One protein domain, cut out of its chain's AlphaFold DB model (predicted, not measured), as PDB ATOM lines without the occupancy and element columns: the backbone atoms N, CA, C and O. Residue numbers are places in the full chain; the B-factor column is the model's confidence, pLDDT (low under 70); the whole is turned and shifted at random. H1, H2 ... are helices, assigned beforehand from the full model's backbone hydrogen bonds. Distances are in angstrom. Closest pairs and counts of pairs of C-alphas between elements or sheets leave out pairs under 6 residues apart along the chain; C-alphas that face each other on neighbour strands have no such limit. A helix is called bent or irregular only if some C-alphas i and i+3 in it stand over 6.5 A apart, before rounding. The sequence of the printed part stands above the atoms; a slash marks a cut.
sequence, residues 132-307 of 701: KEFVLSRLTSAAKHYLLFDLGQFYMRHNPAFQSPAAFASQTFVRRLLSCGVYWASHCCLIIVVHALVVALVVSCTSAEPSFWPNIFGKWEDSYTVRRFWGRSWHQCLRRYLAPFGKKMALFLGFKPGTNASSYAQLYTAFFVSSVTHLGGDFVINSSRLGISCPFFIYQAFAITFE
ATOM      1  N   LYS A 132     -57.713 -47.698  31.875       93.19
ATOM      2  CA  LYS A 132     -58.495 -46.663  32.576       93.19
ATOM      3  C   LYS A 132     -57.596 -45.717  33.376       93.19
ATOM      4  O   LYS A 132     -57.711 -44.501  33.238       93.19
ATOM      5  N   GLU A 133     -56.663 -46.256  34.158       94.50
ATOM      6  CA  GLU A 133     -55.718 -45.456  34.953       94.50
ATOM      7  C   GLU A 133     -54.782 -44.621  34.077       94.50
ATOM      8  O   GLU A 133     -54.424 -43.495  34.431       94.50
ATOM      9  N   PHE A 134     -54.374 -45.157  32.927       93.75
ATOM     10  CA  PHE A 134     -53.551 -44.441  31.966       93.75
ATOM     11  C   PHE A 134     -54.304 -43.257  31.358       93.75
ATOM     12  O   PHE A 134     -53.785 -42.140  31.393       93.75
ATOM     13  N   VAL A 135     -55.530 -43.473  30.864       94.88
ATOM     14  CA  VAL A 135     -56.376 -42.406  30.303       94.88
ATOM     15  C   VAL A 135     -56.642 -41.330  31.352       94.88
ATOM     16  O   VAL A 135     -56.387 -40.154  31.089       94.88
ATOM     17  N   LEU A 136     -57.036 -41.714  32.571       95.06
ATOM     18  CA  LEU A 136     -57.229 -40.769  33.673       95.06
ATOM     19  C   LEU A 136     -55.944 -39.982  33.962       95.06
ATOM     20  O   LEU A 136     -55.968 -38.758  34.048       95.06
ATOM     21  N   SER A 137     -54.794 -40.658  34.012       93.19
ATOM     22  CA  SER A 137     -53.491 -40.014  34.205       93.19
ATOM     23  C   SER A 137     -53.154 -39.004  33.103       93.19
ATOM     24  O   SER A 137     -52.510 -37.997  33.404       93.19
ATOM     25  N   ARG A 138     -53.540 -39.256  31.845       94.25
ATOM     26  CA  ARG A 138     -53.348 -38.313  30.734       94.25
ATOM     27  C   ARG A 138     -54.277 -37.110  30.868       94.25
ATOM     28  O   ARG A 138     -53.789 -35.989  30.780       94.25
ATOM     29  N   LEU A 139     -55.559 -37.319  31.167       95.12
ATOM     30  CA  LEU A 139     -56.527 -36.235  31.374       95.12
ATOM     31  C   LEU A 139     -56.149 -35.348  32.569       95.12
ATOM     32  O   LEU A 139     -56.136 -34.126  32.452       95.12
ATOM     33  N   THR A 140     -55.727 -35.941  33.690       93.44
ATOM     34  CA  THR A 140     -55.196 -35.189  34.837       93.44
ATOM     35  C   THR A 140     -53.934 -34.410  34.465       93.44
ATOM     36  O   THR A 140     -53.761 -33.273  34.900       93.44
ATOM     37  N   SER A 141     -53.041 -34.998  33.660       91.50
ATOM     38  CA  SER A 141     -51.865 -34.286  33.151       91.50
ATOM     39  C   SER A 141     -52.276 -33.107  32.270       91.50
ATOM     40  O   SER A 141     -51.737 -32.021  32.455       91.50
ATOM     41  N   ALA A 142     -53.233 -33.289  31.358       93.44
ATOM     42  CA  ALA A 142     -53.743 -32.219  30.508       93.44
ATOM     43  C   ALA A 142     -54.324 -31.076  31.349       93.44
ATOM     44  O   ALA A 142     -53.902 -29.939  31.181       93.44
ATOM     45  N   ALA A 143     -55.183 -31.372  32.329       92.00
ATOM     46  CA  ALA A 143     -55.756 -30.357  33.212       92.00
ATOM     47  C   ALA A 143     -54.677 -29.559  33.970       92.00
ATOM     48  O   ALA A 143     -54.671 -28.330  33.938       92.00
ATOM     49  N   LYS A 144     -53.706 -30.245  34.592       92.62
ATOM     50  CA  LYS A 144     -52.607 -29.594  35.331       92.62
ATOM     51  C   LYS A 144     -51.756 -28.688  34.442       92.62
ATOM     52  O   LYS A 144     -51.447 -27.565  34.826       92.62
ATOM     53  N   HIS A 145     -51.362 -29.175  33.267       93.88
ATOM     54  CA  HIS A 145     -50.502 -28.409  32.365       93.88
ATOM     55  C   HIS A 145     -51.272 -27.307  31.639       93.88
ATOM     56  O   HIS A 145     -50.674 -26.291  31.313       93.88
ATOM     57  N   TYR A 146     -52.583 -27.454  31.444       93.25
ATOM     58  CA  TYR A 146     -53.423 -26.382  30.923       93.25
ATOM     59  C   TYR A 146     -53.465 -25.190  31.884       93.25
ATOM     60  O   TYR A 146     -53.261 -24.069  31.442       93.25
ATOM     61  N   LEU A 147     -53.613 -25.424  33.194       90.44
ATOM     62  CA  LEU A 147     -53.552 -24.347  34.194       90.44
ATOM     63  C   LEU A 147     -52.197 -23.620  34.186       90.44
ATOM     64  O   LEU A 147     -52.145 -22.398  34.280       90.44
ATOM     65  N   LEU A 148     -51.092 -24.359  34.043       84.38
ATOM     66  CA  LEU A 148     -49.753 -23.765  33.940       84.38
ATOM     67  C   LEU A 148     -49.552 -22.998  32.629       84.38
ATOM     68  O   LEU A 148     -48.934 -21.935  32.629       84.38
ATOM     69  N   PHE A 149     -50.070 -23.532  31.523       88.81
ATOM     70  CA  PHE A 149     -50.088 -22.846  30.236       88.81
ATOM     71  C   PHE A 149     -50.876 -21.540  30.336       88.81
ATOM     72  O   PHE A 149     -50.355 -20.503  29.940       88.81
ATOM     73  N   ASP A 150     -52.078 -21.567  30.910       90.00
ATOM     74  CA  ASP A 150     -52.930 -20.388  31.061       90.00
ATOM     75  C   ASP A 150     -52.278 -19.320  31.949       90.00
ATOM     76  O   ASP A 150     -52.187 -18.159  31.555       90.00
ATOM     77  N   LEU A 151     -51.676 -19.721  33.074       83.62
ATOM     78  CA  LEU A 151     -50.892 -18.819  33.922       83.62
ATOM     79  C   LEU A 151     -49.709 -18.188  33.167       83.62
ATOM     80  O   LEU A 151     -49.428 -16.995  33.309       83.62
ATOM     81  N   GLY A 152     -49.008 -18.975  32.350       84.56
ATOM     82  CA  GLY A 152     -47.918 -18.479  31.516       84.56
ATOM     83  C   GLY A 152     -48.397 -17.506  30.436       84.56
ATOM     84  O   GLY A 152     -47.791 -16.451  30.240       84.56
ATOM     85  N   GLN A 153     -49.527 -17.801  29.788       87.88
ATOM     86  CA  GLN A 153     -50.179 -16.907  28.831       87.88
ATOM     87  C   GLN A 153     -50.632 -15.608  29.500       87.88
ATOM     88  O   GLN A 153     -50.428 -14.533  28.936       87.88
ATOM     89  N   PHE A 154     -51.194 -15.689  30.707       86.50
ATOM     90  CA  PHE A 154     -51.567 -14.532  31.509       86.50
ATOM     91  C   PHE A 154     -50.352 -13.640  31.777       86.50
ATOM     92  O   PHE A 154     -50.398 -12.447  31.471       86.50
ATOM     93  N   TYR A 155     -49.246 -14.217  32.258       84.88
ATOM     94  CA  TYR A 155     -47.998 -13.483  32.484       84.88
ATOM     95  C   TYR A 155     -47.496 -12.804  31.206       84.88
ATOM     96  O   TYR A 155     -47.162 -11.623  31.234       84.88
ATOM     97  N   MET A 156     -47.454 -13.521  30.079       87.75
ATOM     98  CA  MET A 156     -46.951 -12.965  28.820       87.75
ATOM     99  C   MET A 156     -47.848 -11.847  28.276       87.75
ATOM    100  O   MET A 156     -47.329 -10.845  27.797       87.75
ATOM    101  N   ARG A 157     -49.175 -11.976  28.386       88.25
ATOM    102  CA  ARG A 157     -50.128 -10.950  27.922       88.25
ATOM    103  C   ARG A 157     -50.053  -9.655  28.727       88.25
ATOM    104  O   ARG A 157     -50.183  -8.584  28.146       88.25
ATOM    105  N   HIS A 158     -49.838  -9.751  30.036       86.06
ATOM    106  CA  HIS A 158     -49.839  -8.590  30.935       86.06
ATOM    107  C   HIS A 158     -48.443  -8.023  31.201       86.06
ATOM    108  O   HIS A 158     -48.307  -7.026  31.906       86.06
ATOM    109  N   ASN A 159     -47.392  -8.631  30.647       83.81
ATOM    110  CA  ASN A 159     -46.037  -8.127  30.777       83.81
ATOM    111  C   ASN A 159     -45.672  -7.260  29.554       83.81
ATOM    112  O   ASN A 159     -45.545  -7.797  28.449       83.81
ATOM    113  N   PRO A 160     -45.418  -5.945  29.737       87.62
ATOM    114  CA  PRO A 160     -45.063  -5.035  28.644       87.62
ATOM    115  C   PRO A 160     -43.851  -5.486  27.824       87.62
ATOM    116  O   PRO A 160     -43.719  -5.132  26.656       87.62
ATOM    117  N   ALA A 161     -42.978  -6.315  28.401       85.06
ATOM    118  CA  ALA A 161     -41.828  -6.856  27.698       85.06
ATOM    119  C   ALA A 161     -42.188  -7.704  26.467       85.06
ATOM    120  O   ALA A 161     -41.360  -7.836  25.574       85.06
ATOM    121  N   PHE A 162     -43.394  -8.273  26.391       87.56
ATOM    122  CA  PHE A 162     -43.840  -9.060  25.235       87.56
ATOM    123  C   PHE A 162     -44.556  -8.221  24.165       87.56
ATOM    124  O   PHE A 162     -44.968  -8.769  23.145       87.56
ATOM    125  N   GLN A 163     -44.681  -6.903  24.356       88.62
ATOM    126  CA  GLN A 163     -45.333  -6.017  23.386       88.62
ATOM    127  C   GLN A 163     -44.438  -5.680  22.186       88.62
ATOM    128  O   GLN A 163     -44.947  -5.396  21.105       88.62
ATOM    129  N   SER A 164     -43.108  -5.712  22.343       89.94
ATOM    130  CA  SER A 164     -42.177  -5.506  21.229       89.94
ATOM    131  C   SER A 164     -40.825  -6.199  21.446       89.94
ATOM    132  O   SER A 164     -40.413  -6.400  22.591       89.94
ATOM    133  N   PRO A 165     -40.074  -6.517  20.371       84.75
ATOM    134  CA  PRO A 165     -38.720  -7.061  20.492       84.75
ATOM    135  C   PRO A 165     -37.773  -6.144  21.276       84.75
ATOM    136  O   PRO A 165     -36.957  -6.624  22.059       84.75
ATOM    137  N   ALA A 166     -37.912  -4.825  21.105       87.44
ATOM    138  CA  ALA A 166     -37.121  -3.835  21.829       87.44
ATOM    139  C   ALA A 166     -37.440  -3.845  23.333       87.44
ATOM    140  O   ALA A 166     -36.520  -3.850  24.147       87.44
ATOM    141  N   ALA A 167     -38.721  -3.932  23.708       86.62
ATOM    142  CA  ALA A 167     -39.137  -4.063  25.105       86.62
ATOM    143  C   ALA A 167     -38.661  -5.388  25.718       86.62
ATOM    144  O   ALA A 167     -38.221  -5.435  26.867       86.62
ATOM    145  N   PHE A 168     -38.676  -6.474  24.941       83.56
ATOM    146  CA  PHE A 168     -38.150  -7.752  25.402       83.56
ATOM    147  C   PHE A 168     -36.637  -7.675  25.651       83.56
ATOM    148  O   PHE A 168     -36.145  -8.173  26.668       83.56
ATOM    149  N   ALA A 169     -35.909  -7.021  24.742       78.06
ATOM    150  CA  ALA A 169     -34.463  -6.836  24.788       78.06
ATOM    151  C   ALA A 169     -33.994  -5.747  25.767       78.06
ATOM    152  O   ALA A 169     -32.813  -5.731  26.107       78.06
ATOM    153  N   SER A 170     -34.872  -4.870  26.253       78.44
ATOM    154  CA  SER A 170     -34.533  -3.873  27.278       78.44
ATOM    155  C   SER A 170     -34.661  -4.416  28.706       78.44
ATOM    156  O   SER A 170     -34.183  -3.795  29.653       78.44
ATOM    157  N   GLN A 171     -35.253  -5.605  28.883       74.38
ATOM    158  CA  GLN A 171     -35.328  -6.266  30.186       74.38
ATOM    159  C   GLN A 171     -33.936  -6.526  30.771       74.38
ATOM    160  O   GLN A 171     -33.028  -6.973  30.061       74.38
ATOM    161  N   THR A 172     -33.810  -6.386  32.094       68.00
ATOM    162  CA  THR A 172     -32.638  -6.880  32.830       68.00
ATOM    163  C   THR A 172     -32.449  -8.377  32.593       68.00
ATOM    164  O   THR A 172     -33.408  -9.100  32.312       68.00
ATOM    165  N   PHE A 173     -31.218  -8.871  32.739       57.25
ATOM    166  CA  PHE A 173     -30.901 -10.279  32.486       57.25
ATOM    167  C   PHE A 173     -31.815 -11.246  33.257       57.25
ATOM    168  O   PHE A 173     -32.315 -12.205  32.680       57.25
ATOM    169  N   VAL A 174     -32.097 -10.970  34.536       55.19
ATOM    170  CA  VAL A 174     -32.961 -11.823  35.373       55.19
ATOM    171  C   VAL A 174     -34.408 -11.816  34.887       55.19
ATOM    172  O   VAL A 174     -35.019 -12.877  34.773       55.19
ATOM    173  N   ARG A 175     -34.958 -10.638  34.566       64.56
ATOM    174  CA  ARG A 175     -36.326 -10.530  34.036       64.56
ATOM    175  C   ARG A 175     -36.441 -11.207  32.679       64.56
ATOM    176  O   ARG A 175     -37.386 -11.951  32.451       64.56
ATOM    177  N   ARG A 176     -35.435 -11.036  31.821       74.00
ATOM    178  CA  ARG A 176     -35.355 -11.718  30.529       74.00
ATOM    179  C   ARG A 176     -35.268 -13.231  30.699       74.00
ATOM    180  O   ARG A 176     -35.969 -13.944  29.996       74.00
ATOM    181  N   LEU A 177     -34.474 -13.721  31.653       66.81
ATOM    182  CA  LEU A 177     -34.373 -15.147  31.967       66.81
ATOM    183  C   LEU A 177     -35.718 -15.716  32.434       66.81
ATOM    184  O   LEU A 177     -36.127 -16.764  31.942       66.81
ATOM    185  N   LEU A 178     -36.422 -15.017  33.331       74.12
ATOM    186  CA  LEU A 178     -37.768 -15.397  33.766       74.12
ATOM    187  C   LEU A 178     -38.745 -15.409  32.587       74.12
ATOM    188  O   LEU A 178     -39.435 -16.400  32.385       74.12
ATOM    189  N   SER A 179     -38.772 -14.345  31.785       80.19
ATOM    190  CA  SER A 179     -39.651 -14.224  30.621       80.19
ATOM    191  C   SER A 179     -39.383 -15.316  29.579       80.19
ATOM    192  O   SER A 179     -40.326 -15.944  29.104       80.19
ATOM    193  N   CYS A 180     -38.116 -15.629  29.289       80.12
ATOM    194  CA  CYS A 180     -37.739 -16.782  28.466       80.12
ATOM    195  C   CYS A 180     -38.207 -18.101  29.099       80.12
ATOM    196  O   CYS A 180     -38.769 -18.946  28.407       80.12
ATOM    197  N   GLY A 181     -38.000 -18.279  30.406       79.56
ATOM    198  CA  GLY A 181     -38.414 -19.475  31.138       79.56
ATOM    199  C   GLY A 181     -39.924 -19.704  31.082       79.56
ATOM    200  O   GLY A 181     -40.356 -20.807  30.761       79.56
ATOM    201  N   VAL A 182     -40.724 -18.660  31.316       79.88
ATOM    202  CA  VAL A 182     -42.191 -18.714  31.217       79.88
ATOM    203  C   VAL A 182     -42.629 -19.009  29.785       79.88
ATOM    204  O   VAL A 182     -43.485 -19.870  29.588       79.88
ATOM    205  N   TYR A 183     -42.021 -18.368  28.783       86.69
ATOM    206  CA  TYR A 183     -42.331 -18.621  27.374       86.69
ATOM    207  C   TYR A 183     -42.102 -20.091  26.988       86.69
ATOM    208  O   TYR A 183     -42.999 -20.742  26.443       86.69
ATOM    209  N   TRP A 184     -40.932 -20.643  27.330       87.50
ATOM    210  CA  TRP A 184     -40.590 -22.042  27.056       87.50
ATOM    211  C   TRP A 184     -41.453 -23.024  27.850       87.50
ATOM    212  O   TRP A 184     -41.925 -24.014  27.288       87.50
ATOM    213  N   ALA A 185     -41.705 -22.748  29.132       86.25
ATOM    214  CA  ALA A 185     -42.566 -23.579  29.966       86.25
ATOM    215  C   ALA A 185     -44.003 -23.617  29.427       86.25
ATOM    216  O   ALA A 185     -44.588 -24.697  29.345       86.25
ATOM    217  N   SER A 186     -44.535 -22.473  28.984       88.69
ATOM    218  CA  SER A 186     -45.867 -22.376  28.373       88.69
ATOM    219  C   SER A 186     -45.954 -23.228  27.106       88.69
ATOM    220  O   SER A 186     -46.869 -24.037  26.970       88.69
ATOM    221  N   HIS A 187     -44.956 -23.146  26.220       88.56
ATOM    222  CA  HIS A 187     -44.903 -23.978  25.012       88.56
ATOM    223  C   HIS A 187     -44.821 -25.476  25.333       88.56
ATOM    224  O   HIS A 187     -45.546 -26.276  24.744       88.56
ATOM    225  N   CYS A 188     -43.990 -25.867  26.302       91.31
ATOM    226  CA  CYS A 188     -43.913 -27.261  26.745       91.31
ATOM    227  C   CYS A 188     -45.256 -27.746  27.304       91.31
ATOM    228  O   CYS A 188     -45.695 -28.850  26.979       91.31
ATOM    229  N   CYS A 189     -45.927 -26.921  28.112       92.38
ATOM    230  CA  CYS A 189     -47.237 -27.239  28.669       92.38
ATOM    231  C   CYS A 189     -48.278 -27.437  27.567       92.38
ATOM    232  O   CYS A 189     -48.996 -28.434  27.601       92.38
ATOM    233  N   LEU A 190     -48.310 -26.568  26.553       91.56
ATOM    234  CA  LEU A 190     -49.220 -26.715  25.417       91.56
ATOM    235  C   LEU A 190     -48.995 -28.036  24.668       91.56
ATOM    236  O   LEU A 190     -49.950 -28.769  24.413       91.56
ATOM    237  N   ILE A 191     -47.737 -28.384  24.375       91.88
ATOM    238  CA  ILE A 191     -47.391 -29.658  23.725       91.88
ATOM    239  C   ILE A 191     -47.862 -30.846  24.578       91.88
ATOM    240  O   ILE A 191     -48.422 -31.803  24.043       91.88
ATOM    241  N   ILE A 192     -47.680 -30.785  25.902       94.00
ATOM    242  CA  ILE A 192     -48.141 -31.832  26.827       94.00
ATOM    243  C   ILE A 192     -49.662 -31.949  26.811       94.00
ATOM    244  O   ILE A 192     -50.159 -33.070  26.775       94.00
ATOM    245  N   VAL A 193     -50.391 -30.831  26.834       94.75
ATOM    246  CA  VAL A 193     -51.861 -30.816  26.793       94.75
ATOM    247  C   VAL A 193     -52.354 -31.473  25.511       94.75
ATOM    248  O   VAL A 193     -53.101 -32.447  25.585       94.75
ATOM    249  N   VAL A 194     -51.884 -31.008  24.350       91.75
ATOM    250  CA  VAL A 194     -52.292 -31.548  23.044       91.75
ATOM    251  C   VAL A 194     -51.976 -33.038  22.959       91.75
ATOM    252  O   VAL A 194     -52.857 -33.842  22.662       91.75
ATOM    253  N   HIS A 195     -50.747 -33.434  23.297       92.44
ATOM    254  CA  HIS A 195     -50.352 -34.839  23.285       92.44
ATOM    255  C   HIS A 195     -51.198 -35.679  24.249       92.44
ATOM    256  O   HIS A 195     -51.650 -36.761  23.891       92.44
ATOM    257  N   ALA A 196     -51.428 -35.211  25.477       94.25
ATOM    258  CA  ALA A 196     -52.194 -35.956  26.470       94.25
ATOM    259  C   ALA A 196     -53.659 -36.146  26.056       94.25
ATOM    260  O   ALA A 196     -54.185 -37.240  26.255       94.25
ATOM    261  N   LEU A 197     -54.291 -35.132  25.458       95.31
ATOM    262  CA  LEU A 197     -55.665 -35.220  24.956       95.31
ATOM    263  C   LEU A 197     -55.773 -36.176  23.763       95.31
ATOM    264  O   LEU A 197     -56.637 -37.050  23.768       95.31
ATOM    265  N   VAL A 198     -54.862 -36.075  22.787       91.62
ATOM    266  CA  VAL A 198     -54.824 -36.989  21.632       91.62
ATOM    267  C   VAL A 198     -54.605 -38.427  22.091       91.62
ATOM    268  O   VAL A 198     -55.342 -39.320  21.688       91.62
ATOM    269  N   VAL A 199     -53.644 -38.665  22.985       92.38
ATOM    270  CA  VAL A 199     -53.366 -40.008  23.509       92.38
ATOM    271  C   VAL A 199     -54.539 -40.556  24.318       92.38
ATOM    272  O   VAL A 199     -54.865 -41.734  24.187       92.38
ATOM    273  N   ALA A 200     -55.191 -39.728  25.139       94.19
ATOM    274  CA  ALA A 200     -56.381 -40.138  25.878       94.19
ATOM    275  C   ALA A 200     -57.511 -40.554  24.926       94.19
ATOM    276  O   ALA A 200     -58.126 -41.598  25.141       94.19
ATOM    277  N   LEU A 201     -57.743 -39.789  23.853       94.12
ATOM    278  CA  LEU A 201     -58.735 -40.107  22.827       94.12
ATOM    279  C   LEU A 201     -58.385 -41.407  22.089       94.12
ATOM    280  O   LEU A 201     -59.202 -42.316  22.025       94.12
ATOM    281  N   VAL A 202     -57.153 -41.544  21.593       91.19
ATOM    282  CA  VAL A 202     -56.731 -42.741  20.850       91.19
ATOM    283  C   VAL A 202     -56.822 -43.990  21.725       91.19
ATOM    284  O   VAL A 202     -57.395 -44.991  21.306       91.19
ATOM    285  N   VAL A 203     -56.315 -43.954  22.958       92.00
ATOM    286  CA  VAL A 203     -56.323 -45.129  23.848       92.00
ATOM    287  C   VAL A 203     -57.725 -45.450  24.385       92.00
ATOM    288  O   VAL A 203     -57.985 -46.600  24.740       92.00
ATOM    289  N   SER A 204     -58.645 -44.483  24.440       92.75
ATOM    290  CA  SER A 204     -60.039 -44.744  24.833       92.75
ATOM    291  C   SER A 204     -60.897 -45.270  23.681       92.75
ATOM    292  O   SER A 204     -61.704 -46.168  23.904       92.75
ATOM    293  N   CYS A 205     -60.701 -44.762  22.463       92.00
ATOM    294  CA  CYS A 205     -61.529 -45.086  21.300       92.00
ATOM    295  C   CYS A 205     -60.977 -46.218  20.421       92.00
ATOM    296  O   CYS A 205     -61.661 -46.649  19.495       92.00
ATOM    297  N   THR A 206     -59.750 -46.688  20.655       88.81
ATOM    298  CA  THR A 206     -59.103 -47.710  19.814       88.81
ATOM    299  C   THR A 206     -58.474 -48.830  20.642       88.81
ATOM    300  O   THR A 206     -58.367 -48.753  21.867       88.81
ATOM    301  N   SER A 207     -57.996 -49.873  19.963       84.25
ATOM    302  CA  SER A 207     -57.261 -50.985  20.572       84.25
ATOM    303  C   SER A 207     -55.825 -50.636  20.996       84.25
ATOM    304  O   SER A 207     -55.175 -51.469  21.625       84.25
ATOM    305  N   ALA A 208     -55.332 -49.415  20.744       86.19
ATOM    306  CA  ALA A 208     -53.952 -49.016  21.032       86.19
ATOM    307  C   ALA A 208     -53.546 -49.277  22.496       86.19
ATOM    308  O   ALA A 208     -54.279 -48.904  23.416       86.19
ATOM    309  N   GLU A 209     -52.394 -49.910  22.737       88.19
ATOM    310  CA  GLU A 209     -51.944 -50.207  24.104       88.19
ATOM    311  C   GLU A 209     -51.274 -48.980  24.754       88.19
ATOM    312  O   GLU A 209     -50.457 -48.319  24.107       88.19
ATOM    313  N   PRO A 210     -51.534 -48.695  26.047       90.25
ATOM    314  CA  PRO A 210     -50.900 -47.596  26.785       90.25
ATOM    315  C   PRO A 210     -49.363 -47.559  26.723       90.25
ATOM    316  O   PRO A 210     -48.761 -46.485  26.741       90.25
ATOM    317  N   SER A 211     -48.725 -48.728  26.645       87.69
ATOM    318  CA  SER A 211     -47.270 -48.912  26.590       87.69
ATOM    319  C   SER A 211     -46.619 -48.247  25.369       87.69
ATOM    320  O   SER A 211     -45.487 -47.781  25.474       87.69
ATOM    321  N   PHE A 212     -47.335 -48.123  24.243       87.94
ATOM    322  CA  PHE A 212     -46.838 -47.464  23.027       87.94
ATOM    323  C   PHE A 212     -46.897 -45.930  23.085       87.94
ATOM    324  O   PHE A 212     -46.400 -45.265  22.177       87.94
ATOM    325  N   TRP A 213     -47.455 -45.350  24.154       88.75
ATOM    326  CA  TRP A 213     -47.674 -43.906  24.283       88.75
ATOM    327  C   TRP A 213     -46.974 -43.306  25.516       88.75
ATOM    328  O   TRP A 213     -47.628 -42.728  26.394       88.75
ATOM    329  N   PRO A 214     -45.631 -43.400  25.611       90.06
ATOM    330  CA  PRO A 214     -44.879 -42.784  26.694       90.06
ATOM    331  C   PRO A 214     -44.995 -41.257  26.644       90.06
ATOM    332  O   PRO A 214     -45.373 -40.661  25.628       90.06
ATOM    333  N   ASN A 215     -44.605 -40.610  27.748       89.56
ATOM    334  CA  ASN A 215     -44.558 -39.150  27.854       89.56
ATOM    335  C   ASN A 215     -43.838 -38.522  26.648       89.56
ATOM    336  O   ASN A 215     -42.883 -39.088  26.117       89.56
ATOM    337  N   ILE A 216     -44.311 -37.357  26.201       91.31
ATOM    338  CA  ILE A 216     -43.756 -36.698  25.014       91.31
ATOM    339  C   ILE A 216     -42.322 -36.210  25.251       91.31
ATOM    340  O   ILE A 216     -41.482 -36.383  24.378       91.31
ATOM    341  N   PHE A 217     -42.027 -35.699  26.450       91.88
ATOM    342  CA  PHE A 217     -40.693 -35.278  26.882       91.88
ATOM    343  C   PHE A 217     -39.989 -36.359  27.719       91.88
ATOM    344  O   PHE A 217     -40.640 -37.151  28.408       91.88
ATOM    345  N   GLY A 218     -38.656 -36.366  27.660       86.69
ATOM    346  CA  GLY A 218     -37.773 -37.167  28.507       86.69
ATOM    347  C   GLY A 218     -37.654 -36.635  29.940       86.69
ATOM    348  O   GLY A 218     -38.362 -35.714  30.352       86.69
ATOM    349  N   LYS A 219     -36.738 -37.216  30.724       79.38
ATOM    350  CA  LYS A 219     -36.461 -36.772  32.099       79.38
ATOM    351  C   LYS A 219     -35.739 -35.418  32.062       79.38
ATOM    352  O   LYS A 219     -34.616 -35.330  31.580       79.38
ATOM    353  N   TRP A 220     -36.353 -34.366  32.605       80.12
ATOM    354  CA  TRP A 220     -35.753 -33.022  32.639       80.12
ATOM    355  C   TRP A 220     -34.433 -32.958  33.425       80.12
ATOM    356  O   TRP A 220     -33.599 -32.100  33.151       80.12
ATOM    357  N   GLU A 221     -34.213 -33.894  34.349       70.88
ATOM    358  CA  GLU A 221     -32.953 -34.068  35.089       70.88
ATOM    359  C   GLU A 221     -31.749 -34.347  34.177       70.88
ATOM    360  O   GLU A 221     -30.610 -34.066  34.553       70.88
ATOM    361  N   ASP A 222     -31.987 -34.865  32.968       73.25
ATOM    362  CA  ASP A 222     -30.945 -35.114  31.975       73.25
ATOM    363  C   ASP A 222     -30.592 -33.867  31.144       73.25
ATOM    364  O   ASP A 222     -29.606 -33.895  30.410       73.25
ATOM    365  N   SER A 223     -31.326 -32.754  31.274       78.69
ATOM    366  CA  SER A 223     -31.170 -31.527  30.467       78.69
ATOM    367  C   SER A 223     -29.998 -30.620  30.870       78.69
ATOM    368  O   SER A 223     -30.011 -29.429  30.575       78.69
ATOM    369  N   TYR A 224     -28.984 -31.139  31.559       70.50
ATOM    370  CA  TYR A 224     -27.884 -30.329  32.101       70.50
ATOM    371  C   TYR A 224     -26.808 -29.942  31.072       70.50
ATOM    372  O   TYR A 224     -25.819 -29.303  31.423       70.50
ATOM    373  N   THR A 225     -26.986 -30.346  29.815       79.88
ATOM    374  CA  THR A 225     -26.176 -29.918  28.673       79.88
ATOM    375  C   THR A 225     -27.110 -29.694  27.477       79.88
ATOM    376  O   THR A 225     -28.136 -30.376  27.361       79.88
ATOM    377  N   VAL A 226     -26.786 -28.769  26.573       84.06
ATOM    378  CA  VAL A 226     -27.549 -28.473  25.348       84.06
ATOM    379  C   VAL A 226     -27.683 -29.736  24.493       84.06
ATOM    380  O   VAL A 226     -28.769 -30.045  23.992       84.06
ATOM    381  N   ARG A 227     -26.616 -30.543  24.398       89.12
ATOM    382  CA  ARG A 227     -26.630 -31.824  23.676       89.12
ATOM    383  C   ARG A 227     -27.641 -32.799  24.267       89.12
ATOM    384  O   ARG A 227     -28.351 -33.477  23.522       89.12
ATOM    385  N   ARG A 228     -27.700 -32.911  25.597       86.19
ATOM    386  CA  ARG A 228     -28.641 -33.816  26.269       86.19
ATOM    387  C   ARG A 228     -30.067 -33.288  26.248       86.19
ATOM    388  O   ARG A 228     -30.974 -34.092  26.055       86.19
ATOM    389  N   PHE A 229     -30.260 -31.976  26.356       88.38
ATOM    390  CA  PHE A 229     -31.569 -31.350  26.217       88.38
ATOM    391  C   PHE A 229     -32.219 -31.749  24.887       88.38
ATOM    392  O   PHE A 229     -33.243 -32.426  24.892       88.38
ATOM    393  N   TRP A 230     -31.578 -31.460  23.750       91.75
ATOM    394  CA  TRP A 230     -32.111 -31.833  22.430       91.75
ATOM    395  C   TRP A 230     -32.067 -33.344  22.170       91.75
ATOM    396  O   TRP A 230     -32.843 -33.882  21.379       91.75
ATOM    397  N   GLY A 231     -31.128 -34.045  22.809       89.00
ATOM    398  CA  GLY A 231     -30.855 -35.447  22.537       89.00
ATOM    399  C   GLY A 231     -31.655 -36.461  23.349       89.00
ATOM    400  O   GLY A 231     -31.748 -37.607  22.912       89.00
ATOM    401  N   ARG A 232     -32.174 -36.072  24.516       88.06
ATOM    402  CA  ARG A 232     -32.809 -36.971  25.493       88.06
ATOM    403  C   ARG A 232     -34.100 -36.393  26.060       88.06
ATOM    404  O   ARG A 232     -35.080 -37.122  26.158       88.06
ATOM    405  N   SER A 233     -34.100 -35.109  26.409       89.81
ATOM    406  CA  SER A 233     -35.207 -34.486  27.143       89.81
ATOM    407  C   SER A 233     -36.288 -33.910  26.233       89.81
ATOM    408  O   SER A 233     -37.476 -34.084  26.497       89.81
ATOM    409  N   TRP A 234     -35.896 -33.246  25.146       92.75
ATOM    410  CA  TRP A 234     -36.819 -32.743  24.135       92.75
ATOM    411  C   TRP A 234     -37.530 -33.902  23.419       92.75
ATOM    412  O   TRP A 234     -37.067 -35.034  23.467       92.75
ATOM    413  N   HIS A 235     -38.655 -33.650  22.745       91.19
ATOM    414  CA  HIS A 235     -39.618 -34.696  22.361       91.19
ATOM    415  C   HIS A 235     -39.132 -35.769  21.363       91.19
ATOM    416  O   HIS A 235     -39.807 -36.773  21.155       91.19
ATOM    417  N   GLN A 236     -37.983 -35.582  20.710       91.75
ATOM    418  CA  GLN A 236     -37.369 -36.519  19.751       91.75
ATOM    419  C   GLN A 236     -38.195 -36.886  18.494       91.75
ATOM    420  O   GLN A 236     -37.672 -37.590  17.636       91.75
ATOM    421  N   CYS A 237     -39.426 -36.391  18.315       90.94
ATOM    422  CA  CYS A 237     -40.294 -36.735  17.168       90.94
ATOM    423  C   CYS A 237     -39.690 -36.442  15.783       90.94
ATOM    424  O   CYS A 237     -40.055 -37.097  14.817       90.94
ATOM    425  N   LEU A 238     -38.755 -35.493  15.670       90.19
ATOM    426  CA  LEU A 238     -38.139 -35.145  14.381       90.19
ATOM    427  C   LEU A 238     -36.971 -36.075  13.999       90.19
ATOM    428  O   LEU A 238     -36.477 -36.050  12.875       90.19
ATOM    429  N   ARG A 239     -36.502 -36.924  14.926       90.62
ATOM    430  CA  ARG A 239     -35.287 -37.742  14.750       90.62
ATOM    431  C   ARG A 239     -35.335 -38.642  13.519       90.62
ATOM    432  O   ARG A 239     -34.292 -38.821  12.891       90.62
ATOM    433  N   ARG A 240     -36.505 -39.211  13.199       90.25
ATOM    434  CA  ARG A 240     -36.663 -40.184  12.108       90.25
ATOM    435  C   ARG A 240     -36.227 -39.605  10.769       90.25
ATOM    436  O   ARG A 240     -35.431 -40.240  10.089       90.25
ATOM    437  N   TYR A 241     -36.731 -38.427  10.412       87.62
ATOM    438  CA  TYR A 241     -36.436 -37.826   9.114       87.62
ATOM    439  C   TYR A 241     -35.146 -37.002   9.139       87.62
ATOM    440  O   TYR A 241     -34.445 -36.976   8.137       87.62
ATOM    441  N   LEU A 242     -34.764 -36.399  10.276       91.44
ATOM    442  CA  LEU A 242     -33.533 -35.598  10.371       91.44
ATOM    443  C   LEU A 242     -32.247 -36.435  10.270       91.44
ATOM    444  O   LEU A 242     -31.275 -36.014   9.640       91.44
ATOM    445  N   ALA A 243     -32.204 -37.618  10.894       91.06
ATOM    446  CA  ALA A 243     -30.978 -38.419  10.962       91.06
ATOM    447  C   ALA A 243     -30.454 -38.906   9.587       91.06
ATOM    448  O   ALA A 243     -29.239 -38.851   9.373       91.06
ATOM    449  N   PRO A 244     -31.303 -39.363   8.644       92.12
ATOM    450  CA  PRO A 244     -30.893 -39.724   7.286       92.12
ATOM    451  C   PRO A 244     -30.154 -38.615   6.531       92.12
ATOM    452  O   PRO A 244     -29.107 -38.903   5.950       92.12
ATOM    453  N   PHE A 245     -30.626 -37.361   6.590       94.38
ATOM    454  CA  PHE A 245     -29.938 -36.229   5.951       94.38
ATOM    455  C   PHE A 245     -28.519 -36.067   6.487       94.38
ATOM    456  O   PHE A 245     -27.569 -35.986   5.714       94.38
ATOM    457  N   GLY A 246     -28.360 -36.101   7.813       93.50
ATOM    458  CA  GLY A 246     -27.044 -36.013   8.437       93.50
ATOM    459  C   GLY A 246     -26.115 -37.154   8.022       93.50
ATOM    460  O   GLY A 246     -24.948 -36.921   7.719       93.50
ATOM    461  N   LYS A 247     -26.616 -38.397   7.991       92.94
ATOM    462  CA  LYS A 247     -25.816 -39.564   7.581       92.94
ATOM    463  C   LYS A 247     -25.377 -39.461   6.122       92.94
ATOM    464  O   LYS A 247     -24.228 -39.765   5.816       92.94
ATOM    465  N   LYS A 248     -26.276 -39.022   5.236       93.12
ATOM    466  CA  LYS A 248     -25.982 -38.809   3.813       93.12
ATOM    467  C   LYS A 248     -24.984 -37.673   3.610       93.12
ATOM    468  O   LYS A 248     -24.057 -37.855   2.835       93.12
ATOM    469  N   MET A 249     -25.107 -36.570   4.349       94.56
ATOM    470  CA  MET A 249     -24.131 -35.478   4.300       94.56
ATOM    471  C   MET A 249     -22.751 -35.926   4.792       94.56
ATOM    472  O   MET A 249     -21.749 -35.672   4.135       94.56
ATOM    473  N   ALA A 250     -22.679 -36.648   5.912       95.38
ATOM    474  CA  ALA A 250     -21.410 -37.177   6.407       95.38
ATOM    475  C   ALA A 250     -20.746 -38.129   5.396       95.38
ATOM    476  O   ALA A 250     -19.533 -38.075   5.219       95.38
ATOM    477  N   LEU A 251     -21.542 -38.967   4.720       94.44
ATOM    478  CA  LEU A 251     -21.062 -39.837   3.646       94.44
ATOM    479  C   LEU A 251     -20.590 -39.034   2.426       94.44
ATOM    480  O   LEU A 251     -19.527 -39.331   1.892       94.44
ATOM    481  N   PHE A 252     -21.351 -38.019   2.012       94.88
ATOM    482  CA  PHE A 252     -21.008 -37.125   0.902       94.88
ATOM    483  C   PHE A 252     -19.676 -36.401   1.139       94.88
ATOM    484  O   PHE A 252     -18.868 -36.284   0.228       94.88
ATOM    485  N   LEU A 253     -19.408 -35.994   2.382       94.88
ATOM    486  CA  LEU A 253     -18.141 -35.381   2.791       94.88
ATOM    487  C   LEU A 253     -16.995 -36.396   2.985       94.88
ATOM    488  O   LEU A 253     -15.907 -36.015   3.408       94.88
ATOM    489  N   GLY A 254     -17.224 -37.688   2.727       94.62
ATOM    490  CA  GLY A 254     -16.211 -38.737   2.870       94.62
ATOM    491  C   GLY A 254     -15.857 -39.087   4.319       94.62
ATOM    492  O   GLY A 254     -14.834 -39.724   4.573       94.62
ATOM    493  N   PHE A 255     -16.672 -38.697   5.304       96.12
ATOM    494  CA  PHE A 255     -16.373 -38.960   6.710       96.12
ATOM    495  C   PHE A 255     -16.721 -40.393   7.114       96.12
ATOM    496  O   PHE A 255     -17.878 -40.819   7.068       96.12
ATOM    497  N   LYS A 256     -15.720 -41.123   7.624       93.12
ATOM    498  CA  LYS A 256     -15.904 -42.483   8.146       93.12
ATOM    499  C   LYS A 256     -16.913 -42.497   9.313       93.12
ATOM    500  O   LYS A 256     -16.771 -41.685  10.240       93.12
ATOM    501  N   PRO A 257     -17.898 -43.418   9.326       91.19
ATOM    502  CA  PRO A 257     -18.826 -43.573  10.443       91.19
ATOM    503  C   PRO A 257     -18.106 -43.770  11.783       91.19
ATOM    504  O   PRO A 257     -17.093 -44.463  11.859       91.19
ATOM    505  N   GLY A 258     -18.635 -43.154  12.840       86.25
ATOM    506  CA  GLY A 258     -18.067 -43.222  14.194       86.25
ATOM    507  C   GLY A 258     -16.979 -42.184  14.494       86.25
ATOM    508  O   GLY A 258     -16.592 -42.040  15.647       86.25
ATOM    509  N   THR A 259     -16.519 -41.420  13.499       91.50
ATOM    510  CA  THR A 259     -15.584 -40.305  13.725       91.50
ATOM    511  C   THR A 259     -16.287 -39.057  14.273       91.50
ATOM    512  O   THR A 259     -17.495 -38.859  14.084       91.50
ATOM    513  N   ASN A 260     -15.517 -38.162  14.904       90.44
ATOM    514  CA  ASN A 260     -16.015 -36.847  15.328       90.44
ATOM    515  C   ASN A 260     -16.497 -36.020  14.129       90.44
ATOM    516  O   ASN A 260     -17.567 -35.424  14.201       90.44
ATOM    517  N   ALA A 261     -15.764 -36.047  13.009       90.38
ATOM    518  CA  ALA A 261     -16.151 -35.360  11.776       90.38
ATOM    519  C   ALA A 261     -17.529 -35.826  11.271       90.38
ATOM    520  O   ALA A 261     -18.413 -35.006  11.032       90.38
ATOM    521  N   SER A 262     -17.763 -37.145  11.221       94.12
ATOM    522  CA  SER A 262     -19.071 -37.711  10.861       94.12
ATOM    523  C   SER A 262     -20.178 -37.297  11.839       94.12
ATOM    524  O   SER A 262     -21.299 -37.001  11.425       94.12
ATOM    525  N   SER A 263     -19.869 -37.246  13.138       92.06
ATOM    526  CA  SER A 263     -20.828 -36.878  14.186       92.06
ATOM    527  C   SER A 263     -21.227 -35.401  14.124       92.06
ATOM    528  O   SER A 263     -22.410 -35.082  14.259       92.06
ATOM    529  N   TYR A 264     -20.271 -34.499  13.890       94.38
ATOM    530  CA  TYR A 264     -20.547 -33.071  13.744       94.38
ATOM    531  C   TYR A 264     -21.224 -32.753  12.411       94.38
ATOM    532  O   TYR A 264     -22.191 -32.000  12.415       94.38
ATOM    533  N   ALA A 265     -20.836 -33.386  11.299       95.19
ATOM    534  CA  ALA A 265     -21.570 -33.245  10.038       95.19
ATOM    535  C   ALA A 265     -23.053 -33.606  10.218       95.19
ATOM    536  O   ALA A 265     -23.935 -32.824   9.875       95.19
ATOM    537  N   GLN A 266     -23.334 -34.736  10.874       95.62
ATOM    538  CA  GLN A 266     -24.699 -35.132  11.219       95.62
ATOM    539  C   GLN A 266     -25.423 -34.101  12.095       95.62
ATOM    540  O   GLN A 266     -26.594 -33.816  11.852       95.62
ATOM    541  N   LEU A 267     -24.743 -33.545  13.104       94.88
ATOM    542  CA  LEU A 267     -25.299 -32.543  14.015       94.88
ATOM    543  C   LEU A 267     -25.705 -31.259  13.279       94.88
ATOM    544  O   LEU A 267     -26.849 -30.823  13.402       94.88
ATOM    545  N   TYR A 268     -24.782 -30.668  12.519       95.94
ATOM    546  CA  TYR A 268     -25.019 -29.414  11.803       95.94
ATOM    547  C   TYR A 268     -26.088 -29.586  10.726       95.94
ATOM    548  O   TYR A 268     -26.998 -28.765  10.638       95.94
ATOM    549  N   THR A 269     -26.053 -30.687   9.968       96.38
ATOM    550  CA  THR A 269     -27.100 -30.983   8.984       96.38
ATOM    551  C   THR A 269     -28.462 -31.175   9.643       96.38
ATOM    552  O   THR A 269     -29.450 -30.663   9.130       96.38
ATOM    553  N   ALA A 270     -28.545 -31.859  10.789       95.25
ATOM    554  CA  ALA A 270     -29.820 -32.050  11.478       95.25
ATOM    555  C   ALA A 270     -30.435 -30.717  11.939       95.25
ATOM    556  O   ALA A 270     -31.628 -30.499  11.738       95.25
ATOM    557  N   PHE A 271     -29.638 -29.805  12.508       95.75
ATOM    558  CA  PHE A 271     -30.131 -28.480  12.902       95.75
ATOM    559  C   PHE A 271     -30.438 -27.576  11.707       95.75
ATOM    560  O   PHE A 271     -31.412 -26.830  11.757       95.75
ATOM    561  N   PHE A 272     -29.683 -27.688  10.613       95.00
ATOM    562  CA  PHE A 272     -29.992 -26.993   9.366       95.00
ATOM    563  C   PHE A 272     -31.326 -27.462   8.770       95.00
ATOM    564  O   PHE A 272     -32.193 -26.647   8.480       95.00
ATOM    565  N   VAL A 273     -31.552 -28.773   8.660       94.38
ATOM    566  CA  VAL A 273     -32.831 -29.302   8.159       94.38
ATOM    567  C   VAL A 273     -33.980 -28.949   9.110       94.38
ATOM    568  O   VAL A 273     -35.051 -28.566   8.652       94.38
ATOM    569  N   SER A 274     -33.754 -28.989  10.428       93.88
ATOM    570  CA  SER A 274     -34.731 -28.505  11.412       93.88
ATOM    571  C   SER A 274     -35.059 -27.022  11.208       93.88
ATOM    572  O   SER A 274     -36.221 -26.640  11.323       93.88
ATOM    573  N   SER A 275     -34.066 -26.190  10.883       93.75
ATOM    574  CA  SER A 275     -34.253 -24.776  10.540       93.75
ATOM    575  C   SER A 275     -35.151 -24.613   9.313       93.75
ATOM    576  O   SER A 275     -36.085 -23.820   9.345       93.75
ATOM    577  N   VAL A 276     -34.919 -25.405   8.260       91.69
ATOM    578  CA  VAL A 276     -35.758 -25.411   7.049       91.69
ATOM    579  C   VAL A 276     -37.196 -25.820   7.373       91.69
ATOM    580  O   VAL A 276     -38.131 -25.215   6.863       91.69
ATOM    581  N   THR A 277     -37.404 -26.786   8.271       92.50
ATOM    582  CA  THR A 277     -38.752 -27.154   8.729       92.50
ATOM    583  C   THR A 277     -39.481 -25.984   9.407       92.50
ATOM    584  O   THR A 277     -40.678 -25.800   9.196       92.50
ATOM    585  N   HIS A 278     -38.783 -25.153  10.185       92.69
ATOM    586  CA  HIS A 278     -39.412 -24.021  10.876       92.69
ATOM    587  C   HIS A 278     -39.722 -22.833   9.954       92.69
ATOM    588  O   HIS A 278     -40.611 -22.044  10.275       92.69
ATOM    589  N   LEU A 279     -39.113 -22.767   8.759       93.69
ATOM    590  CA  LEU A 279     -39.496 -21.801   7.722       93.69
ATOM    591  C   LEU A 279     -40.971 -21.910   7.332       93.69
ATOM    592  O   LEU A 279     -41.585 -20.894   7.026       93.69
ATOM    593  N   GLY A 280     -41.552 -23.114   7.365       93.06
ATOM    594  CA  GLY A 280     -42.980 -23.287   7.108       93.06
ATOM    595  C   GLY A 280     -43.839 -22.531   8.121       93.06
ATOM    596  O   GLY A 280     -44.800 -21.869   7.741       93.06
ATOM    597  N   GLY A 281     -43.459 -22.568   9.402       92.12
ATOM    598  CA  GLY A 281     -44.125 -21.802  10.457       92.12
ATOM    599  C   GLY A 281     -43.972 -20.294  10.251       92.12
ATOM    600  O   GLY A 281     -44.970 -19.575  10.274       92.12
ATOM    601  N   ASP A 282     -42.749 -19.826   9.978       93.25
ATOM    602  CA  ASP A 282     -42.483 -18.412   9.670       93.25
ATOM    603  C   ASP A 282     -43.334 -17.934   8.482       93.25
ATOM    604  O   ASP A 282     -43.924 -16.857   8.540       93.25
ATOM    605  N   PHE A 283     -43.451 -18.757   7.434       94.44
ATOM    606  CA  PHE A 283     -44.208 -18.449   6.224       94.44
ATOM    607  C   PHE A 283     -45.698 -18.220   6.500       94.44
ATOM    608  O   PHE A 283     -46.253 -17.200   6.084       94.44
ATOM    609  N   VAL A 284     -46.349 -19.144   7.214       93.00
ATOM    610  CA  VAL A 284     -47.797 -19.066   7.478       93.00
ATOM    611  C   VAL A 284     -48.119 -17.918   8.441       93.00
ATOM    612  O   VAL A 284     -49.100 -17.197   8.234       93.00
ATOM    613  N   ILE A 285     -47.273 -17.691   9.456       92.06
ATOM    614  CA  ILE A 285     -47.411 -16.547  10.369       92.06
ATOM    615  C   ILE A 285     -47.258 -15.242   9.579       92.06
ATOM    616  O   ILE A 285     -48.164 -14.400   9.551       92.06
ATOM    617  N   ASN A 286     -46.101 -15.067   8.938       90.00
ATOM    618  CA  ASN A 286     -45.766 -13.878   8.175       90.00
ATOM    619  C   ASN A 286     -44.658 -14.150   7.142       90.00
ATOM    620  O   ASN A 286     -43.467 -14.018   7.434       90.00
ATOM    621  N   SER A 287     -45.067 -14.401   5.898       89.69
ATOM    622  CA  SER A 287     -44.174 -14.646   4.760       89.69
ATOM    623  C   SER A 287     -43.146 -13.534   4.501       89.69
ATOM    624  O   SER A 287     -42.062 -13.827   4.004       89.69
ATOM    625  N   SER A 288     -43.410 -12.282   4.899       90.75
ATOM    626  CA  SER A 288     -42.441 -11.175   4.761       90.75
ATOM    627  C   SER A 288     -41.247 -11.267   5.722       90.75
ATOM    628  O   SER A 288     -40.251 -10.569   5.547       90.75
ATOM    629  N   ARG A 289     -41.338 -12.112   6.756       87.44
ATOM    630  CA  ARG A 289     -40.306 -12.319   7.785       87.44
ATOM    631  C   ARG A 289     -39.741 -13.742   7.737       87.44
ATOM    632  O   ARG A 289     -39.286 -14.259   8.756       87.44
ATOM    633  N   LEU A 290     -39.783 -14.376   6.565       91.69
ATOM    634  CA  LEU A 290     -39.291 -15.736   6.363       91.69
ATOM    635  C   LEU A 290     -37.835 -15.876   6.839       91.69
ATOM    636  O   LEU A 290     -36.974 -15.084   6.463       91.69
ATOM    637  N   GLY A 291     -37.557 -16.891   7.660       88.31
ATOM    638  CA  GLY A 291     -36.207 -17.169   8.154       88.31
ATOM    639  C   GLY A 291     -35.829 -16.465   9.449       88.31
ATOM    640  O   GLY A 291     -34.704 -16.643   9.920       88.31
ATOM    641  N   ILE A 292     -36.749 -15.725  10.074       89.12
ATOM    642  CA  ILE A 292     -36.511 -15.096  11.380       89.12
ATOM    643  C   ILE A 292     -36.196 -16.125  12.476       89.12
ATOM    644  O   ILE A 292     -35.445 -15.825  13.404       89.12
ATOM    645  N   SER A 293     -36.713 -17.352  12.353       89.81
ATOM    646  CA  SER A 293     -36.441 -18.445  13.289       89.81
ATOM    647  C   SER A 293     -35.125 -19.189  13.012       89.81
ATOM    648  O   SER A 293     -34.599 -19.852  13.908       89.81
ATOM    649  N   CYS A 294     -34.540 -19.066  11.814       91.50
ATOM    650  CA  CYS A 294     -33.377 -19.859  11.403       91.50
ATOM    651  C   CYS A 294     -32.141 -19.713  12.306       91.50
ATOM    652  O   CYS A 294     -31.558 -20.739  12.682       91.50
ATOM    653  N   PRO A 295     -31.730 -18.489  12.708       91.81
ATOM    654  CA  PRO A 295     -30.554 -18.316  13.557       91.81
ATOM    655  C   PRO A 295     -30.647 -19.117  14.858       91.81
ATOM    656  O   PRO A 295     -29.660 -19.724  15.272       91.81
ATOM    657  N   PHE A 296     -31.840 -19.206  15.459       89.31
ATOM    658  CA  PHE A 296     -32.050 -19.949  16.701       89.31
ATOM    659  C   PHE A 296     -31.615 -21.417  16.580       89.31
ATOM    660  O   PHE A 296     -30.893 -21.903  17.453       89.31
ATOM    661  N   PHE A 297     -32.014 -22.107  15.505       91.50
ATOM    662  CA  PHE A 297     -31.690 -23.521  15.290       91.50
ATOM    663  C   PHE A 297     -30.224 -23.729  14.929       91.50
ATOM    664  O   PHE A 297     -29.586 -24.640  15.458       91.50
ATOM    665  N   ILE A 298     -29.667 -22.858  14.087       88.88
ATOM    666  CA  ILE A 298     -28.255 -22.916  13.696       88.88
ATOM    667  C   ILE A 298     -27.352 -22.741  14.926       88.88
ATOM    668  O   ILE A 298     -26.407 -23.510  15.113       88.88
ATOM    669  N   TYR A 299     -27.675 -21.799  15.821       88.94
ATOM    670  CA  TYR A 299     -26.915 -21.572  17.053       88.94
ATOM    671  C   TYR A 299     -26.889 -22.783  17.991       88.94
ATOM    672  O   TYR A 299     -25.915 -22.943  18.724       88.94
ATOM    673  N   GLN A 300     -27.883 -23.678  17.949       92.38
ATOM    674  CA  GLN A 300     -27.873 -24.884  18.788       92.38
ATOM    675  C   GLN A 300     -26.733 -25.840  18.418       92.38
ATOM    676  O   GLN A 300     -26.101 -26.410  19.307       92.38
ATOM    677  N   ALA A 301     -26.430 -25.994  17.123       89.69
ATOM    678  CA  ALA A 301     -25.312 -26.825  16.679       89.69
ATOM    679  C   ALA A 301     -23.974 -26.256  17.175       89.69
ATOM    680  O   ALA A 301     -23.153 -26.997  17.713       89.69
ATOM    681  N   PHE A 302     -23.792 -24.936  17.076       84.88
ATOM    682  CA  PHE A 302     -22.610 -24.254  17.609       84.88
ATOM    683  C   PHE A 302     -22.497 -24.376  19.130       84.88
ATOM    684  O   PHE A 302     -21.419 -24.682  19.633       84.88
ATOM    685  N   ALA A 303     -23.601 -24.195  19.859       79.25
ATOM    686  CA  ALA A 303     -23.632 -24.323  21.312       79.25
ATOM    687  C   ALA A 303     -23.231 -25.733  21.769       79.25
ATOM    688  O   ALA A 303     -22.448 -25.872  22.704       79.25
ATOM    689  N   ILE A 304     -23.708 -26.771  21.078       87.38
ATOM    690  CA  ILE A 304     -23.335 -28.164  21.353       87.38
ATOM    691  C   ILE A 304     -21.854 -28.416  21.055       87.38
ATOM    692  O   ILE A 304     -21.172 -29.039  21.861       87.38
ATOM    693  N   THR A 305     -21.339 -27.923  19.928       83.25
ATOM    694  CA  THR A 305     -19.912 -28.053  19.595       83.25
ATOM    695  C   THR A 305     -19.034 -27.367  20.641       83.25
ATOM    696  O   THR A 305     -18.057 -27.949  21.103       83.25
ATOM    697  N   PHE A 306     -19.400 -26.154  21.063       75.00
ATOM    698  CA  PHE A 306     -18.695 -25.429  22.120       75.00
ATOM    699  C   PHE A 306     -18.740 -26.181  23.458       75.00
ATOM    700  O   PHE A 306     -17.707 -26.369  24.097       75.00
ATOM    701  N   GLU A 307     -19.917 -26.664  23.855       83.62
ATOM    702  CA  GLU A 307     -20.111 -27.498  25.042       83.62
ATOM    703  C   GLU A 307     -19.213 -28.742  25.031       83.62
ATOM    704  O   GLU A 307     -18.523 -29.011  26.015       83.62
TER     705      GLU A 307
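AT A GLANCE: This is residues 132 to 307 of the 701 residues of an uncharacterized protein of Rhizopogon vesiculosus (UniProt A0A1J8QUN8). Two lobes stand side by side: a pair of long helices, H3 and H1, running opposite ways with short H2 by one end of the pair, and a second lobe of H4, H5, H6 and H7. In the second lobe kinked H6 is in the middle, with H5 and H7 packed on it and H4 on H7; the long link 206 to 225 joins the lobes. The 176 printed residues hold seven named helices, H1 to H7 in chain order, and no named strand: all helix. The whole is only just loose, close to compact, with a radius of gyration of the C-alphas of 19.0 A and spans of 51 by 51 by 34 A.

IN THESE COORDINATES: H3, residues 173 to 205, is the longest helix at 47.7 A. H1, residues 132 to 158, measures 39.1 A and begins at C-alpha 132 (-58.495, -46.663, 32.576). H2 is residues 165 to 170, H4 226 to 233 and H5 239 to 252. H6, residues 260 to 289, spans 35.3 A; it is irregular, with C-alphas 285 and 288 9.2 A apart, and has a kink of 95 degrees near residue 283. H7, residues 294 to 307, ends at C-alpha 307 (-20.111, -27.498, 25.042).

HOW THE PARTS SIT: H3 touches H1 at a shallow tilt of 31 degrees, opposite ways; their closest C-alphas, of Val 193 and Ala 142, are 4.4 A apart. H2 is close to H3 but not clearly touching, Phe 168 to Arg 176 at 7.1 A between C-alphas. H3 is apart from H4, H5, H6 and H7. H6 touches H5 with residues 261 to 274 alone, closest C-alphas Gln 266 and Gly 246, 3.7 A. H6 and H7 form a helical hairpin at 24 degrees, closest C-alphas Ser 275 and Cys 294, 5.1 A. H4 touches H7 about perpendicular, at 78 degrees, closest C-alphas Arg 227 and Ile 304, 5.4 A. Every O i to N i+4 pair is within hydrogen-bond range in H1, H2, H3 and H4; the counts are 8 of 10 in H5, 22 of 26 in H6 and 7 of 10 in H7.

THE WHOLE: The C-alphas farthest apart, of His 158 and Gly 254, are 53.2 A apart. The printed part has no cut, and the link from H3 to H4 is long, 20 residues. Mean pLDDT of the printed part is 88.6; residues 172 to 175 and 177 are under 70.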